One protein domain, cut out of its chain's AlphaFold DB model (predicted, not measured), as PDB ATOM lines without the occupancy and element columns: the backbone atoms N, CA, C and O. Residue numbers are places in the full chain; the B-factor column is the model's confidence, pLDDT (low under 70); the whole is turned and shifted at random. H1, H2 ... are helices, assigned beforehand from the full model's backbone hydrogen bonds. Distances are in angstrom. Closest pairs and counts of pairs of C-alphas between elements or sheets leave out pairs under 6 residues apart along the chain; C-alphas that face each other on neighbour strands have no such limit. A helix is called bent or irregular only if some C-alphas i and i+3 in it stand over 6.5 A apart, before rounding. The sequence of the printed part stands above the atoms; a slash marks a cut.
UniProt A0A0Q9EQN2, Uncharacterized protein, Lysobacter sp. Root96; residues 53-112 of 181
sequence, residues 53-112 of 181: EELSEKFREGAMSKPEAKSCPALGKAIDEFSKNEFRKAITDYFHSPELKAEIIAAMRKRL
ATOM      1  N   GLU A  53       7.949  21.074   9.941       85.25
ATOM      2  CA  GLU A  53       9.294  21.380   9.455       85.25
ATOM      3  C   GLU A  53      10.317  20.385  10.003       85.25
ATOM      4  O   GLU A  53      11.036  19.761   9.232       85.25
ATOM      5  N   GLU A  54      10.341  20.179  11.319       85.31
ATOM      6  CA  GLU A  54      11.288  19.267  11.956       85.31
ATOM      7  C   GLU A  54      11.043  17.810  11.547       85.31
ATOM      8  O   GLU A  54      11.993  17.066  11.313       85.31
ATOM      9  N   LEU A  55       9.781  17.394  11.393       87.31
ATOM     10  CA  LEU A  55       9.450  16.061  10.876       87.31
ATOM     11  C   LEU A  55       9.933  15.868   9.433       87.31
ATOM     12  O   LEU A  55      10.462  14.805   9.094       87.31
ATOM     13  N   SER A  56       9.764  16.886   8.587       89.31
ATOM     14  CA  SER A  56      10.262  16.860   7.211       89.31
ATOM     15  C   SER A  56      11.789  16.842   7.162       89.31
ATOM     16  O   SER A  56      12.378  16.065   6.405       89.31
ATOM     17  N   GLU A  57      12.440  17.619   8.025       89.81
ATOM     18  CA  GLU A  57      13.895  17.676   8.115       89.81
ATOM     19  C   GLU A  57      14.482  16.353   8.618       89.81
ATOM     20  O   GLU A  57      15.374  15.800   7.981       89.81
ATOM     21  N   LYS A  58      13.908  15.750   9.666       88.56
ATOM     22  CA  LYS A  58      14.312  14.418  10.149       88.56
ATOM     23  C   LYS A  58      14.164  13.343   9.071       88.56
ATOM     24  O   LYS A  58      15.029  12.475   8.932       88.56
ATOM     25  N   PHE A  59      13.096  13.395   8.271       90.56
ATOM     26  CA  PHE A  59      12.948  12.510   7.112       90.56
ATOM     27  C   PHE A  59      14.054  12.746   6.077       90.56
ATOM     28  O   PHE A  59      14.677  11.785   5.614       90.56
ATOM     29  N   ARG A  60      14.324  14.012   5.741       92.56
ATOM     30  CA  ARG A  60      15.371  14.409   4.795       92.56
ATOM     31  C   ARG A  60      16.738  13.915   5.249       92.56
ATOM     32  O   ARG A  60      17.415  13.232   4.488       92.56
ATOM     33  N   GLU A  61      17.126  14.197   6.488       91.38
ATOM     34  CA  GLU A  61      18.390  13.756   7.081       91.38
ATOM     35  C   GLU A  61      18.503  12.230   7.101       91.38
ATOM     36  O   GLU A  61      19.519  11.673   6.679       91.38
ATOM     37  N   GLY A  62      17.433  11.537   7.504       89.44
ATOM     38  CA  GLY A  62      17.372  10.078   7.500       89.44
ATOM     39  C   GLY A  62      17.586   9.495   6.103       89.44
ATOM     40  O   GLY A  62      18.385   8.572   5.931       89.44
ATOM     41  N   ALA A  63      16.936  10.064   5.088       88.38
ATOM     42  CA  ALA A  63      17.083   9.645   3.700       88.38
ATOM     43  C   ALA A  63      18.476   9.983   3.131       88.38
ATOM     44  O   ALA A  63      19.094   9.134   2.487       88.38
ATOM     45  N   MET A  64      19.006  11.173   3.432       88.69
ATOM     46  CA  MET A  64      20.332  11.643   3.005       88.69
ATOM     47  C   MET A  64      21.485  10.905   3.698       88.69
ATOM     48  O   MET A  64      22.595  10.834   3.168       88.69
ATOM     49  N   SER A  65      21.247  10.321   4.876       88.94
ATOM     50  CA  SER A  65      22.264   9.560   5.606       88.94
ATOM     51  C   SER A  65      22.630   8.231   4.924       88.94
ATOM     52  O   SER A  65      23.719   7.697   5.185       88.94
ATOM     53  N   LYS A  66      21.769   7.733   4.020       88.00
ATOM     54  CA  LYS A  66      21.921   6.444   3.336       88.00
ATOM     55  C   LYS A  66      23.075   6.447   2.314       88.00
ATOM     56  O   LYS A  66      23.290   7.458   1.636       88.00
ATOM     57  N   PRO A  67      23.825   5.337   2.166       85.44
ATOM     58  CA  PRO A  67      24.960   5.247   1.235       85.44
ATOM     59  C   PRO A  67      24.617   5.590  -0.224       85.44
ATOM     60  O   PRO A  67      25.422   6.199  -0.931       85.44
ATOM     61  N   GLU A  68      23.416   5.242  -0.679       83.31
ATOM     62  CA  GLU A  68      22.919   5.490  -2.034       83.31
ATOM     63  C   GLU A  68      22.709   6.988  -2.291       83.31
ATOM     64  O   GLU A  68      23.092   7.504  -3.340       83.31
ATOM     65  N   ALA A  69      22.169   7.713  -1.305       82.88
ATOM     66  CA  ALA A  69      21.984   9.162  -1.387       82.88
ATOM     67  C   ALA A  69      23.331   9.905  -1.390       82.88
ATOM     68  O   ALA A  69      23.506  10.874  -2.126       82.88
ATOM     69  N   LYS A  70      24.317   9.410  -0.627       82.19
ATOM     70  CA  LYS A  70      25.684   9.966  -0.588       82.19
ATOM     71  C   LYS A  70      26.471   9.737  -1.877       82.19
ATOM     72  O   LYS A  70      27.308  10.561  -2.234       82.19
ATOM     73  N   SER A  71      26.234   8.618  -2.556       87.50
ATOM     74  CA  SER A  71      26.963   8.236  -3.773       87.50
ATOM     75  C   SER A  71      26.359   8.807  -5.061       87.50
ATOM     76  O   SER A  71      27.042   8.833  -6.084       87.50
ATOM     77  N   CYS A  72      25.119   9.310  -5.024       90.31
ATOM     78  CA  CYS A  72      24.425   9.869  -6.182       90.31
ATOM     79  C   CYS A  72      23.859  11.276  -5.888       90.31
ATOM     80  O   CYS A  72      22.769  11.400  -5.325       90.31
ATOM     81  N   PRO A  73      24.531  12.360  -6.329       90.19
ATOM     82  CA  PRO A  73      24.066  13.733  -6.099       90.19
ATOM     83  C   PRO A  73      22.666  14.029  -6.659       90.19
ATOM     84  O   PRO A  73      21.916  14.805  -6.070       90.19
ATOM     85  N   ALA A  74      22.291  13.395  -7.775       92.69
ATOM     86  CA  ALA A  74      20.957  13.541  -8.359       92.69
ATOM     87  C   ALA A  74      19.862  12.974  -7.442       92.69
ATOM     88  O   ALA A  74      18.810  13.592  -7.291       92.69
ATOM     89  N   LEU A  75      20.131  11.840  -6.784       85.88
ATOM     90  CA  LEU A  75      19.231  11.269  -5.783       85.88
ATOM     91  C   LEU A  75      19.136  12.176  -4.551       85.88
ATOM     92  O   LEU A  75      18.035  12.418  -4.071       85.88
ATOM     93  N   GLY A  76      20.258  12.731  -4.082       87.56
ATOM     94  CA  GLY A  76      20.252  13.695  -2.979       87.56
ATOM     95  C   GLY A  76      19.396  14.934  -3.266       87.56
ATOM     96  O   GLY A  76      18.605  15.344  -2.421       87.56
ATOM     97  N   LYS A  77      19.476  15.488  -4.486       91.19
ATOM     98  CA  LYS A  77      18.621  16.613  -4.909       91.19
ATOM     99  C   LYS A  77      17.139  16.227  -4.951       91.19
ATOM    100  O   LYS A  77      16.306  16.993  -4.481       91.19
ATOM    101  N   ALA A  78      16.819  15.042  -5.473       91.94
ATOM    102  CA  ALA A  78      15.443  14.552  -5.523       91.94
ATOM    103  C   ALA A  78      14.856  14.326  -4.119       91.94
ATOM    104  O   ALA A  78      13.698  14.650  -3.887       91.94
ATOM    105  N   ILE A  79      15.652  13.814  -3.171       90.88
ATOM    106  CA  ILE A  79      15.249  13.662  -1.764       90.88
ATOM    107  C   ILE A  79      14.963  15.027  -1.128       90.88
ATOM    108  O   ILE A  79      13.946  15.171  -0.457       90.88
ATOM    109  N   ASP A  80      15.834  16.015  -1.347       91.38
ATOM    110  CA  ASP A  80      15.680  17.373  -0.806       91.38
ATOM    111  C   ASP A  80      14.436  18.087  -1.368       91.38
ATOM    112  O   ASP A  80      13.694  18.728  -0.624       91.38
ATOM    113  N   GLU A  81      14.167  17.942  -2.670       93.25
ATOM    114  CA  GLU A  81      12.949  18.466  -3.303       93.25
ATOM    115  C   GLU A  81      11.695  17.757  -2.775       93.25
ATOM    116  O   GLU A  81      10.734  18.430  -2.390       93.25
ATOM    117  N   PHE A  82      11.736  16.425  -2.683       92.38
ATOM    118  CA  PHE A  82      10.620  15.618  -2.198       92.38
ATOM    119  C   PHE A  82      10.273  15.917  -0.736       92.38
ATOM    120  O   PHE A  82       9.099  16.005  -0.374       92.38
ATOM    121  N   SER A  83      11.283  16.086   0.127       91.19
ATOM    122  CA  SER A  83      11.055  16.380   1.543       91.19
ATOM    123  C   SER A  83      10.396  17.751   1.726       91.19
ATOM    124  O   SER A  83       9.393  17.877   2.433       91.19
ATOM    125  N   LYS A  84      10.915  18.780   1.042       89.75
ATOM    126  CA  LYS A  84      10.446  20.169   1.171       89.75
ATOM    127  C   LYS A  84       9.030  20.381   0.645       89.75
ATOM    128  O   LYS A  84       8.312  21.215   1.199       89.75
ATOM    129  N   ASN A  85       8.636  19.635  -0.385       92.56
ATOM    130  CA  ASN A  85       7.351  19.817  -1.048       92.56
ATOM    131  C   ASN A  85       6.381  18.678  -0.711       92.56
ATOM    132  O   ASN A  85       5.517  18.837   0.150       92.56
ATOM    133  N   GLU A  86       6.509  17.533  -1.381       93.06
ATOM    134  CA  GLU A  86       5.528  16.449  -1.368       93.06
ATOM    135  C   GLU A  86       5.358  15.837   0.019       93.06
ATOM    136  O   GLU A  86       4.229  15.670   0.477       93.06
ATOM    137  N   PHE A  87       6.459  15.531   0.705       91.50
ATOM    138  CA  PHE A  87       6.410  14.912   2.026       91.50
ATOM    139  C   PHE A  87       5.836  15.864   3.073       91.50
ATOM    140  O   PHE A  87       4.899  15.499   3.785       91.50
ATOM    141  N   ARG A  88       6.344  17.104   3.122       91.56
ATOM    142  CA  ARG A  88       5.811  18.156   3.996       91.56
ATOM    143  C   ARG A  88       4.310  18.314   3.788       91.56
ATOM    144  O   ARG A  88       3.553  18.278   4.754       91.56
ATOM    145  N   LYS A  89       3.878  18.443   2.530       93.06
ATOM    146  CA  LYS A  89       2.466  18.579   2.182       93.06
ATOM    147  C   LYS A  89       1.654  17.367   2.626       93.06
ATOM    148  O   LYS A  89       0.623  17.551   3.258       93.06
ATOM    149  N   ALA A  90       2.113  16.152   2.335       92.81
ATOM    150  CA  ALA A  90       1.401  14.931   2.700       92.81
ATOM    151  C   ALA A  90       1.210  14.810   4.219       92.81
ATOM    152  O   ALA A  90       0.128  14.445   4.672       92.81
ATOM    153  N   ILE A  91       2.230  15.162   5.005       93.44
ATOM    154  CA  ILE A  91       2.132  15.175   6.466       93.44
ATOM    155  C   ILE A  91       1.172  16.267   6.949       93.44
ATOM    156  O   ILE A  91       0.321  15.988   7.794       93.44
ATOM    157  N   THR A  92       1.281  17.494   6.428       92.44
ATOM    158  CA  THR A  92       0.351  18.578   6.776       92.44
ATOM    159  C   THR A  92      -1.088  18.175   6.469       92.44
ATOM    160  O   THR A  92      -1.943  18.283   7.345       92.44
ATOM    161  N   ASP A  93      -1.347  17.672   5.261       93.81
ATOM    162  CA  ASP A  93      -2.677  17.254   4.820       93.81
ATOM    163  C   ASP A  93      -3.208  16.101   5.689       93.81
ATOM    164  O   ASP A  93      -4.384  16.092   6.039       93.81
ATOM    165  N   TYR A  94      -2.348  15.157   6.095       93.31
ATOM    166  CA  TYR A  94      -2.726  14.061   6.988       93.31
ATOM    167  C   TYR A  94      -3.143  14.555   8.379       93.31
ATOM    168  O   TYR A  94      -4.217  14.193   8.863       93.31
ATOM    169  N   PHE A  95      -2.327  15.392   9.025       93.56
ATOM    170  CA  PHE A  95      -2.621  15.859  10.382       93.56
ATOM    171  C   PHE A  95      -3.823  16.812  10.444       93.56
ATOM    172  O   PHE A  95      -4.540  16.817  11.440       93.56
ATOM    173  N   HIS A  96      -4.103  17.540   9.361       93.38
ATOM    174  CA  HIS A  96      -5.291  18.395   9.237       93.38
ATOM    175  C   HIS A  96      -6.458  17.697   8.521       93.38
ATOM    176  O   HIS A  96      -7.430  18.350   8.131       93.38
ATOM    177  N   SER A  97      -6.374  16.378   8.322       94.75
ATOM    178  CA  SER A  97      -7.403  15.634   7.604       94.75
ATOM    179  C   SER A  97      -8.712  15.565   8.403       94.75
ATOM    180  O   SER A  97      -8.700  15.393   9.632       94.75
ATOM    181  N   PRO A  98      -9.873  15.665   7.731       95.62
ATOM    182  CA  PRO A  98     -11.161  15.471   8.386       95.62
ATOM    183  C   PRO A  98     -11.307  14.055   8.962       95.62
ATOM    184  O   PRO A  98     -11.979  13.883   9.978       95.62
ATOM    185  N   GLU A  99     -10.655  13.054   8.364       96.44
ATOM    186  CA  GLU A  99     -10.641  11.673   8.845       96.44
ATOM    187  C   GLU A  99      -9.951  11.557  10.208       96.44
ATOM    188  O   GLU A  99     -10.533  11.000  11.140       96.44
ATOM    189  N   LEU A 100      -8.749  12.131  10.365       95.19
ATOM    190  CA  LEU A 100      -8.049  12.112  11.651       95.19
ATOM    191  C   LEU A 100      -8.840  12.872  12.719       95.19
ATOM    192  O   LEU A 100      -9.004  12.381  13.838       95.19
ATOM    193  N   LYS A 101      -9.383  14.045  12.369       96.25
ATOM    194  CA  LYS A 101     -10.257  14.803  13.271       96.25
ATOM    195  C   LYS A 101     -11.449  13.955  13.729       96.25
ATOM    196  O   LYS A 101     -11.749  13.919  14.924       96.25
ATOM    197  N   ALA A 102     -12.114  13.259  12.809       96.12
ATOM    198  CA  ALA A 102     -13.260  12.415  13.129       96.12
ATOM    199  C   ALA A 102     -12.891  11.260  14.075       96.12
ATOM    200  O   ALA A 102     -13.640  10.996  15.018       96.12
ATOM    201  N   GLU A 103     -11.735  10.618  13.877       97.31
ATOM    202  CA  GLU A 103     -11.224   9.565  14.767       97.31
ATOM    203  C   GLU A 103     -10.935  10.087  16.181       97.31
ATOM    204  O   GLU A 103     -11.339   9.470  17.172       97.31
ATOM    205  N   ILE A 104     -10.308  11.263  16.298       96.69
ATOM    206  CA  ILE A 104     -10.037  11.896  17.598       96.69
ATOM    207  C   ILE A 104     -11.350  12.223  18.313       96.69
ATOM    208  O   ILE A 104     -11.537  11.851  19.474       96.69
ATOM    209  N   ILE A 105     -12.295  12.855  17.617       96.75
ATOM    210  CA  ILE A 105     -13.611  13.178  18.178       96.75
ATOM    211  C   ILE A 105     -14.345  11.900  18.598       96.75
ATOM    212  O   ILE A 105     -14.902  11.838  19.695       96.75
ATOM    213  N   ALA A 106     -14.313  10.843  17.783       96.62
ATOM    214  CA  ALA A 106     -14.910   9.557  18.132       96.62
ATOM    215  C   ALA A 106     -14.260   8.925  19.374       96.62
ATOM    216  O   ALA A 106     -14.957   8.310  20.184       96.62
ATOM    217  N   ALA A 107     -12.947   9.081  19.562       97.06
ATOM    218  CA  ALA A 107     -12.260   8.652  20.777       97.06
ATOM    219  C   ALA A 107     -12.693   9.473  22.001       97.06
ATOM    220  O   ALA A 107     -12.978   8.892  23.051       97.06
ATOM    221  N   MET A 108     -12.823  10.794  21.855       96.69
ATOM    222  CA  MET A 108     -13.304  11.685  22.914       96.69
ATOM    223  C   MET A 108     -14.734  11.335  23.350       96.69
ATOM    224  O   MET A 108     -14.993  11.239  24.551       96.69
ATOM    225  N   ARG A 109     -15.636  11.027  22.403       96.62
ATOM    226  CA  ARG A 109     -17.024  10.613  22.706       96.62
ATOM    227  C   ARG A 109     -17.118   9.408  23.639       96.62
ATOM    228  O   ARG A 109     -18.064   9.288  24.408       96.62
ATOM    229  N   LYS A 110     -16.138   8.502  23.591       97.06
ATOM    230  CA  LYS A 110     -16.116   7.297  24.439       97.06
ATOM    231  C   LYS A 110     -15.863   7.615  25.913       97.06
ATOM    232  O   LYS A 110     -16.038   6.730  26.748       97.06
ATOM    233  N   ARG A 111     -15.362   8.815  26.228       96.56
ATOM    234  CA  ARG A 111     -14.842   9.158  27.559       96.56
ATOM    235  C   ARG A 111     -15.436  10.430  28.146       96.56
ATOM    236  O   ARG A 111     -15.570  10.483  29.359       96.56
ATOM    237  N   LEU A 112     -15.765  11.419  27.320       96.75
ATOM    238  CA  LEU A 112     -16.223  12.727  27.779       96.75
ATOM    239  C   LEU A 112     -17.746  12.803  27.767       96.75
ATOM    240  O   LEU A 112     -18.383  12.619  26.726       96.75
TER     241      LEU A 112
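Overview. This is residues 53 to 112 of the 181 residues of an uncharacterized protein of Lysobacter sp. Root96 (UniProt A0A0Q9EQN2). A helix folded back beside the first arm of a longer, bent helix makes the body, and a last helix sticks out from the far end of the bent one as a free arm that draws the whole out into a rod. H1 and H3a lie side by side, the short H2 sits at the turn between them, H3b runs on past the beginning of H1, and residues 93 to 112, with H4, stand free. The printed part has 60 residues with four named helices, in the order H1, H2, H3, H4, and no named strand; its class is all helix. It is extended, with a radius of gyration of the C-alphas of 16.6 A, and the C-alphas span 53 by 17 by 15 A.

Along the chain. H1 is residues 53 to 64, 16.1 A from first to last C-alpha, and begins with C-alpha 53 at (9.294, 21.380, 9.455). H2, residues 67 to 71, is 6.2 A long. H3, residues 73 to 95, was assigned as one helix by its hydrogen bonds, but it is bent: C-alphas 84 and 87 are 6.7 A apart. Its arm H3a, residues 73 to 84, begins with C-alpha 73 at (24.066, 13.733, -6.099) and is 16.7 A long; its arm H3b, residues 87 to 95, is 12.3 A long. H4 is residues 98 to 109, 16.2 A long, and ends with C-alpha 109 at (-17.024, 10.613, 22.706).

Arrangement. H1 touches H3a, and their closest C-alphas, those of Ser 56 and Ser 83, are 5.7 A apart. The two run opposite ways at a shallow tilt of 18 degrees. With residues 53 to 56 alone, H1 only just touches H3b, only at their ends, with 3 pairs of C-alphas within 8 A; the closest are those of Ser 56 and Arg 88, 5.6 A apart. H1 and H3b run opposite ways at a steep tilt of 44 degrees. H2 touches H3a only at the corner, where the closest C-alphas, those of Ala 69 and Gly 76, are 5.1 A apart. H1 and H2 are close but not clearly touching, with the C-alphas of Met 64 and Lys 70 the closest at 6.7 A. H3a and H3b are near each other, at a shallow tilt of 26 degrees. H3b and H4 are close but not clearly touching, the closest C-alphas being those of Tyr 94 and Leu 100 at 7.3 A; they run the same way at a tilt of 35.2 degrees, only just steep. H4 is apart from H1, H2 and H3a. In H1, H2, H3a, H3b and H4, every O i to N i+4 pair is within hydrogen-bond range.

Size, cuts and confidence. The two C-alphas farthest apart are those of Ser 71 and Leu 112, at 53.7 A. Without the stretch that stands free, the body of 40 residues spans 30 by 15 by 10 A. The links H1 to H2, H2 to H3 and H3 to H4 are tight, and the printed part has no cut. The mean pLDDT of the printed part is 91.7, and no printed residue is under 70.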